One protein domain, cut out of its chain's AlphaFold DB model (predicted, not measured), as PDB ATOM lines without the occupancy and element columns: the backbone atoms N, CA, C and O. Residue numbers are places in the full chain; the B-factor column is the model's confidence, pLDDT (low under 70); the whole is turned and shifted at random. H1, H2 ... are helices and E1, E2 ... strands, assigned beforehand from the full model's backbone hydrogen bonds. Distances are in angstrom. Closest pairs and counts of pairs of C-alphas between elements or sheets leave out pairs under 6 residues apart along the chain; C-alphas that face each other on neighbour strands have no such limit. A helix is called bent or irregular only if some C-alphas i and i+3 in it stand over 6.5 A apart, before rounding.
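AT A GLANCE: This is residues 27 to 85 of the 163 residues of the protein "3,4-dihydroxy-2-butanone 4-phosphate synthase mutant" of mine drainage metagenome (UniProt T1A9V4). A two-stranded antiparallel ribbon, E1 and the sharply bent E2, packs on residues 44 to 52 of long helix H1; the chain turns back into shorter H2, and residues 60 to 65 stick out. The printed part has 59 residues, ordered E1, H1, H2, E2, class mixed. It is compact, radius of gyration of the C-alphas 11.2 A, spanning 33 by 24 by 16 A.

IN THESE COORDINATES: E1, residues 27 to 33, begins at (368.749, 379.174, 623.967). H1, residues 42 to 61, spans 29.6 A and is irregular: C-alphas 57 and 60 are 7.2 A apart. H2 is residues 66 to 73. E2, residues 74 to 83, ends at (371.846, 377.474, 620.958).

HOW THE PARTS SIT: E1 and E2 are antiparallel neighbours; N 31 and O 80, 2.8 A apart, are within hydrogen-bond range. E2 bends by 101 degrees at residue 79. The closest C-alphas of E1 and H1 are Leu 33 and Thr 48, 4.9 A. H1, with residues 51 to 59 alone, only just touches H2, with 3 pairs of C-alphas within 8 A, closest Leu 59 and Ala 66, 6.4 A; they form a helical hairpin. O i to N i+4 pairs are within hydrogen-bond range throughout H2 and 14 of 16 in H1.

THE WHOLE: The farthest C-alphas, Ser 41 and Asn 63, are 33.3 A apart. The printed part has no cut, no long link and no residue under pLDDT 70.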
ATOM      1  N   PHE A  27     368.023 379.633 622.784       89.25
ATOM      2  CA  PHE A  27     368.749 379.174 623.967       89.25
ATOM      3  C   PHE A  27     368.231 377.810 624.422       89.25
ATOM      4  O   PHE A  27     367.028 377.599 624.566       89.25
ATOM      5  N   SER A  28     369.169 376.901 624.664       91.50
ATOM      6  CA  SER A  28     368.909 375.596 625.251       91.50
ATOM      7  C   SER A  28     369.438 375.594 626.689       91.50
ATOM      8  O   SER A  28     368.902 376.291 627.547       91.50
ATOM      9  N   PHE A  29     370.520 374.875 626.964       93.38
ATOM     10  CA  PHE A  29     371.194 374.849 628.261       93.38
ATOM     11  C   PHE A  29     372.645 375.323 628.136       93.38
ATOM     12  O   PHE A  29     373.171 375.492 627.035       93.38
ATOM     13  N   SER A  30     373.307 375.545 629.271       97.25
ATOM     14  CA  SER A  30     374.727 375.887 629.306       97.25
ATOM     15  C   SER A  30     375.586 374.723 629.782       97.25
ATOM     16  O   SER A  30     375.151 373.891 630.579       97.25
ATOM     17  N   VAL A  31     376.820 374.661 629.287       98.06
ATOM     18  CA  VAL A  31     377.758 373.577 629.572       98.06
ATOM     19  C   VAL A  31     379.163 374.079 629.851       98.06
ATOM     20  O   VAL A  31     379.572 375.154 629.416       98.06
ATOM     21  N   ASN A  32     379.910 373.257 630.577       98.44
ATOM     22  CA  ASN A  32     381.365 373.273 630.626       98.44
ATOM     23  C   ASN A  32     381.872 371.867 630.310       98.44
ATOM     24  O   ASN A  32     381.241 370.870 630.677       98.44
ATOM     25  N   LEU A  33     383.047 371.773 629.699       98.25
ATOM     26  CA  LEU A  33     383.765 370.508 629.620       98.25
ATOM     27  C   LEU A  33     384.154 370.046 631.034       98.25
ATOM     28  O   LEU A  33     384.659 370.838 631.829       98.25
ATOM     29  N   ARG A  34     383.942 368.766 631.367       97.94
ATOM     30  CA  ARG A  34     384.147 368.254 632.735       97.94
ATOM     31  C   ARG A  34     385.572 368.412 633.249       97.94
ATOM     32  O   ARG A  34     385.745 368.595 634.448       97.94
ATOM     33  N   LYS A  35     386.562 368.387 632.355       95.62
ATOM     34  CA  LYS A  35     387.978 368.573 632.701       95.62
ATOM     35  C   LYS A  35     388.326 370.003 633.132       95.62
ATOM     36  O   LYS A  35     389.378 370.210 633.721       95.62
ATOM     37  N   ASN A  36     387.476 370.981 632.818       96.50
ATOM     38  CA  ASN A  36     387.712 372.374 633.180       96.50
ATOM     39  C   ASN A  36     387.496 372.578 634.680       96.50
ATOM     40  O   ASN A  36     386.615 371.948 635.274       96.50
ATOM     41  N   TYR A  37     388.227 373.522 635.264       96.38
ATOM     42  CA  TYR A  37     388.091 373.921 636.656       96.38
ATOM     43  C   TYR A  37     386.856 374.810 636.841       96.38
ATOM     44  O   TYR A  37     385.800 374.324 637.249       96.38
ATOM     45  N   THR A  38     386.933 376.085 636.449       96.44
ATOM     46  CA  THR A  38     385.783 377.008 636.535       96.44
ATOM     47  C   THR A  38     384.959 377.009 635.254       96.44
ATOM     48  O   THR A  38     383.731 377.103 635.296       96.44
ATOM     49  N   GLY A  39     385.620 376.863 634.104       96.81
ATOM     50  CA  GLY A  39     384.993 376.897 632.790       96.81
ATOM     51  C   GLY A  39     384.867 378.285 632.152       96.81
ATOM     52  O   GLY A  39     384.408 378.346 631.018       96.81
ATOM     53  N   ILE A  40     385.217 379.382 632.840       98.06
ATOM     54  CA  ILE A  40     384.947 380.750 632.342       98.06
ATOM     55  C   ILE A  40     386.109 381.370 631.565       98.06
ATOM     56  O   ILE A  40     385.881 382.213 630.699       98.06
ATOM     57  N   SER A  41     387.347 380.964 631.854       98.19
ATOM     58  CA  SER A  41     388.513 381.519 631.161       98.19
ATOM     59  C   SER A  41     388.439 381.266 629.652       98.19
ATOM     60  O   SER A  41     387.785 380.325 629.199       98.19
ATOM     61  N   ASP A  42     389.118 382.091 628.858       98.00
ATOM     62  CA  ASP A  42     389.096 381.966 627.394       98.00
ATOM     63  C   ASP A  42     389.582 380.590 626.931       98.00
ATOM     64  O   ASP A  42     388.963 379.965 626.068       98.00
ATOM     65  N   ILE A  43     390.627 380.073 627.583       98.31
ATOM     66  CA  ILE A  43     391.156 378.728 627.344       98.31
ATOM     67  C   ILE A  43     390.077 377.679 627.629       98.31
ATOM     68  O   ILE A  43     389.814 376.811 626.802       98.31
ATOM     69  N   GLU A  44     389.410 377.753 628.779       98.50
ATOM     70  CA  GLU A  44     388.409 376.758 629.168       98.50
ATOM     71  C   GLU A  44     387.136 376.818 628.310       98.50
ATOM     72  O   GLU A  44     386.580 375.769 627.950       98.50
ATOM     73  N   ARG A  45     386.678 378.019 627.939       98.25
ATOM     74  CA  ARG A  45     385.551 378.192 627.011       98.25
ATOM     75  C   ARG A  45     385.905 377.659 625.628       98.25
ATOM     76  O   ARG A  45     385.122 376.889 625.076       98.25
ATOM     77  N   SER A  46     387.100 377.967 625.118       98.19
ATOM     78  CA  SER A  46     387.610 377.422 623.853       98.19
ATOM     79  C   SER A  46     387.668 375.890 623.877       98.19
ATOM     80  O   SER A  46     387.146 375.236 622.976       98.19
ATOM     81  N   LEU A  47     388.189 375.293 624.955       98.31
ATOM     82  CA  LEU A  47     388.204 373.836 625.132       98.31
ATOM     83  C   LEU A  47     386.797 373.229 625.154       98.31
ATOM     84  O   LEU A  47     386.595 372.139 624.622       98.31
ATOM     85  N   THR A  48     385.828 373.918 625.759       98.31
ATOM     86  CA  THR A  48     384.429 373.471 625.771       98.31
ATOM     87  C   THR A  48     383.820 373.526 624.372       98.31
ATOM     88  O   THR A  48     383.246 372.532 623.938       98.31
ATOM     89  N   ILE A  49     383.997 374.636 623.648       97.94
ATOM     90  CA  ILE A  49     383.507 374.820 622.271       97.94
ATOM     91  C   ILE A  49     384.103 373.759 621.336       97.94
ATOM     92  O   ILE A  49     383.364 373.061 620.641       97.94
ATOM     93  N   ASN A  50     385.422 373.558 621.379       97.00
ATOM     94  CA  ASN A  50     386.096 372.533 620.580       97.00
ATOM     95  C   ASN A  50     385.624 371.123 620.951       97.00
ATOM     96  O   ASN A  50     385.419 370.284 620.077       97.00
ATOM     97  N   GLY A  51     385.397 370.865 622.243       97.06
ATOM     98  CA  GLY A  51     384.832 369.603 622.703       97.06
ATOM     99  C   GLY A  51     383.451 369.324 622.106       97.06
ATOM    100  O   GLY A  51     383.167 368.174 621.771       97.06
ATOM    101  N   ILE A  52     382.597 370.346 621.979       96.69
ATOM    102  CA  ILE A  52     381.275 370.216 621.349       96.69
ATOM    103  C   ILE A  52     381.432 369.877 619.866       96.69
ATOM    104  O   ILE A  52     380.820 368.918 619.410       96.69
ATOM    105  N   SER A  53     382.297 370.589 619.138       94.88
ATOM    106  CA  SER A  53     382.570 370.300 617.721       94.88
ATOM    107  C   SER A  53     383.073 368.861 617.504       94.88
ATOM    108  O   SER A  53     382.564 368.136 616.645       94.88
ATOM    109  N   GLN A  54     383.987 368.387 618.360       94.88
ATOM    110  CA  GLN A  54     384.449 366.996 618.330       94.88
ATOM    111  C   GLN A  54     383.315 366.009 618.630       94.88
ATOM    112  O   GLN A  54     383.160 365.018 617.929       94.88
ATOM    113  N   TYR A  55     382.498 366.273 619.655       95.81
ATOM    114  CA  TYR A  55     381.346 365.426 619.967       95.81
ATOM    115  C   TYR A  55     380.374 365.318 618.784       95.81
ATOM    116  O   TYR A  55     379.923 364.217 618.482       95.81
ATOM    117  N   LEU A  56     380.094 366.428 618.094       93.12
ATOM    118  CA  LEU A  56     379.235 366.445 616.908       93.12
ATOM    119  C   LEU A  56     379.833 365.642 615.748       93.12
ATOM    120  O   LEU A  56     379.103 364.916 615.083       93.12
ATOM    121  N   SER A  57     381.151 365.711 615.553       92.00
ATOM    122  CA  SER A  57     381.865 364.894 614.558       92.00
ATOM    123  C   SER A  57     381.761 363.400 614.859       92.00
ATOM    124  O   SER A  57     381.628 362.579 613.954       92.00
ATOM    125  N   ASP A  58     381.800 363.045 616.143       92.56
ATOM    126  CA  ASP A  58     381.753 361.656 616.583       92.56
ATOM    127  C   ASP A  58     380.334 361.061 616.472       92.56
ATOM    128  O   ASP A  58     380.212 359.839 616.419       92.56
ATOM    129  N   LEU A  59     379.267 361.880 616.427       89.88
ATOM    130  CA  LEU A  59     377.863 361.448 616.576       89.88
ATOM    131  C   LEU A  59     377.470 360.257 615.699       89.88
ATOM    132  O   LEU A  59     376.840 359.327 616.206       89.88
ATOM    133  N   GLY A  60     377.862 360.263 614.422       86.75
ATOM    134  CA  GLY A  60     377.548 359.183 613.479       86.75
ATOM    135  C   GLY A  60     378.108 357.817 613.893       86.75
ATOM    136  O   GLY A  60     377.556 356.788 613.522       86.75
ATOM    137  N   ASN A  61     379.152 357.799 614.726       91.31
ATOM    138  CA  ASN A  61     379.833 356.591 615.193       91.31
ATOM    139  C   ASN A  61     379.381 356.143 616.591       91.31
ATOM    140  O   ASN A  61     379.844 355.119 617.095       91.31
ATOM    141  N   LEU A  62     378.501 356.901 617.257       90.81
ATOM    142  CA  LEU A  62     378.167 356.664 618.662       90.81
ATOM    143  C   LEU A  62     377.061 355.619 618.875       90.81
ATOM    144  O   LEU A  62     376.849 355.245 620.025       90.81
ATOM    145  N   ASN A  63     376.392 355.111 617.831       87.44
ATOM    146  CA  ASN A  63     375.489 353.939 617.868       87.44
ATOM    147  C   ASN A  63     374.587 353.853 619.124       87.44
ATOM    148  O   ASN A  63     374.614 352.875 619.868       87.44
ATOM    149  N   GLY A  64     373.825 354.915 619.413       89.38
ATOM    150  CA  GLY A  64     372.913 354.986 620.570       89.38
ATOM    151  C   GLY A  64     373.562 355.381 621.906       89.38
ATOM    152  O   GLY A  64     372.857 355.687 622.863       89.38
ATOM    153  N   SER A  65     374.891 355.472 621.980       94.38
ATOM    154  CA  SER A  65     375.623 355.899 623.185       94.38
ATOM    155  C   SER A  65     375.822 357.417 623.300       94.38
ATOM    156  O   SER A  65     376.444 357.885 624.255       94.38
ATOM    157  N   ALA A  66     375.271 358.200 622.365       94.12
ATOM    158  CA  ALA A  66     375.511 359.640 622.254       94.12
ATOM    159  C   ALA A  66     375.223 360.410 623.550       94.12
ATOM    160  O   ALA A  66     376.068 361.164 624.027       94.12
ATOM    161  N   GLN A  67     374.079 360.140 624.181       94.19
ATOM    162  CA  GLN A  67     373.709 360.777 625.448       94.19
ATOM    163  C   GLN A  67     374.711 360.469 626.570       94.19
ATOM    164  O   GLN A  67     375.111 361.376 627.301       94.19
ATOM    165  N   ARG A  68     375.158 359.211 626.684       96.25
ATOM    166  CA  ARG A  68     376.149 358.797 627.685       96.25
ATOM    167  C   ARG A  68     377.480 359.511 627.454       96.25
ATOM    168  O   ARG A  68     378.005 360.121 628.378       96.25
ATOM    169  N   VAL A  69     377.980 359.499 626.218       96.38
ATOM    170  CA  VAL A  69     379.250 360.151 625.859       96.38
ATOM    171  C   VAL A  69     379.188 361.661 626.091       96.38
ATOM    172  O   VAL A  69     380.144 362.251 626.594       96.38
ATOM    173  N   PHE A  70     378.055 362.302 625.793       96.31
ATOM    174  CA  PHE A  70     377.859 363.712 626.122       96.31
ATOM    175  C   PHE A  70     377.936 363.950 627.635       96.31
ATOM    176  O   PHE A  70     378.666 364.832 628.086       96.31
ATOM    177  N   ALA A  71     377.232 363.137 628.428       96.56
ATOM    178  CA  ALA A  71     377.212 363.255 629.884       96.56
ATOM    179  C   ALA A  71     378.580 362.982 630.531       96.56
ATOM    180  O   ALA A  71     378.890 363.582 631.561       96.56
ATOM    181  N   GLU A  72     379.409 362.125 629.933       97.00
ATOM    182  CA  GLU A  72     380.792 361.858 630.348       97.00
ATOM    183  C   GLU A  72     381.738 363.022 630.015       97.00
ATOM    184  O   GLU A  72     382.662 363.306 630.776       97.00
ATOM    185  N   ARG A  73     381.507 363.735 628.906       97.81
ATOM    186  CA  ARG A  73     382.357 364.859 628.475       97.81
ATOM    187  C   ARG A  73     381.975 366.184 629.135       97.81
ATOM    188  O   ARG A  73     382.866 366.956 629.494       97.81
ATOM    189  N   PHE A  74     380.686 366.460 629.329       98.38
ATOM    190  CA  PHE A  74     380.181 367.779 629.732       98.38
ATOM    191  C   PHE A  74     379.390 367.752 631.041       98.38
ATOM    192  O   PHE A  74     378.821 366.737 631.441       98.38
ATOM    193  N   ARG A  75     379.349 368.904 631.716       97.56
ATOM    194  CA  ARG A  75     378.486 369.175 632.873       97.56
ATOM    195  C   ARG A  75     377.639 370.420 632.624       97.56
ATOM    196  O   ARG A  75     378.094 371.334 631.939       97.56
ATOM    197  N   SER A  76     376.450 370.449 633.217       95.69
ATOM    198  CA  SER A  76     375.523 371.586 633.222       95.69
ATOM    199  C   SER A  76     375.139 371.927 634.674       95.69
ATOM    200  O   SER A  76     375.010 370.994 635.473       95.69
ATOM    201  N   PRO A  77     374.975 373.216 635.041       96.12
ATOM    202  CA  PRO A  77     375.184 374.398 634.199       96.12
ATOM    203  C   PRO A  77     376.672 374.666 633.910       96.12
ATOM    204  O   PRO A  77     377.569 374.123 634.560       96.12
ATOM    205  N   GLY A  78     376.935 375.532 632.931       96.31
ATOM    206  CA  GLY A  78     378.274 376.041 632.640       96.31
ATOM    207  C   GLY A  78     378.288 377.409 631.962       96.31
ATOM    208  O   GLY A  78     377.294 378.134 632.004       96.31
ATOM    209  N   HIS A  79     379.428 377.777 631.375       97.62
ATOM    210  CA  HIS A  79     379.683 379.126 630.854       97.62
ATOM    211  C   HIS A  79     379.574 379.233 629.329       97.62
ATOM    212  O   HIS A  79     379.591 380.340 628.795       97.62
ATOM    213  N   VAL A  80     379.454 378.107 628.622       97.81
ATOM    214  CA  VAL A  80     379.157 378.088 627.188       97.81
ATOM    215  C   VAL A  80     377.678 377.776 627.014       97.81
ATOM    216  O   VAL A  80     377.226 376.685 627.358       97.81
ATOM    217  N   PHE A  81     376.914 378.739 626.509       97.50
ATOM    218  CA  PHE A  81     375.498 378.554 626.205       97.50
ATOM    219  C   PHE A  81     375.344 377.850 624.861       97.50
ATOM    220  O   PHE A  81     375.923 378.281 623.866       97.50
ATOM    221  N   LEU A  82     374.559 376.776 624.835       96.19
ATOM    222  CA  LEU A  82     374.208 376.091 623.601       96.19
ATOM    223  C   LEU A  82     372.931 376.699 623.029       96.19
ATOM    224  O   LEU A  82     371.928 376.860 623.732       96.19
ATOM    225  N   LEU A  83     372.985 377.026 621.742       95.19
ATOM    226  CA  LEU A  83     371.846 377.474 620.958       95.19
ATOM    227  C   LEU A  83     371.565 376.418 619.892       95.19
ATOM    228  O   LEU A  83     372.496 375.922 619.259       95.19
ATOM    229  N   ILE A  84     370.295 376.069 619.706       91.69
ATOM    230  CA  ILE A  84     369.887 375.010 618.776       91.69
ATOM    231  C   ILE A  84     369.132 375.645 617.614       91.69
ATOM    232  O   ILE A  84     368.070 376.239 617.821       91.69
ATOM    233  N   ALA A  85     369.679 375.508 616.406       91.12
ATOM    234  CA  ALA A  85     369.000 375.911 615.182       91.12
ATOM    235  C   ALA A  85     367.732 375.068 614.966       91.12
ATOM    236  O   ALA A  85     367.705 373.872 615.265       91.12
TER     237      ALA A  85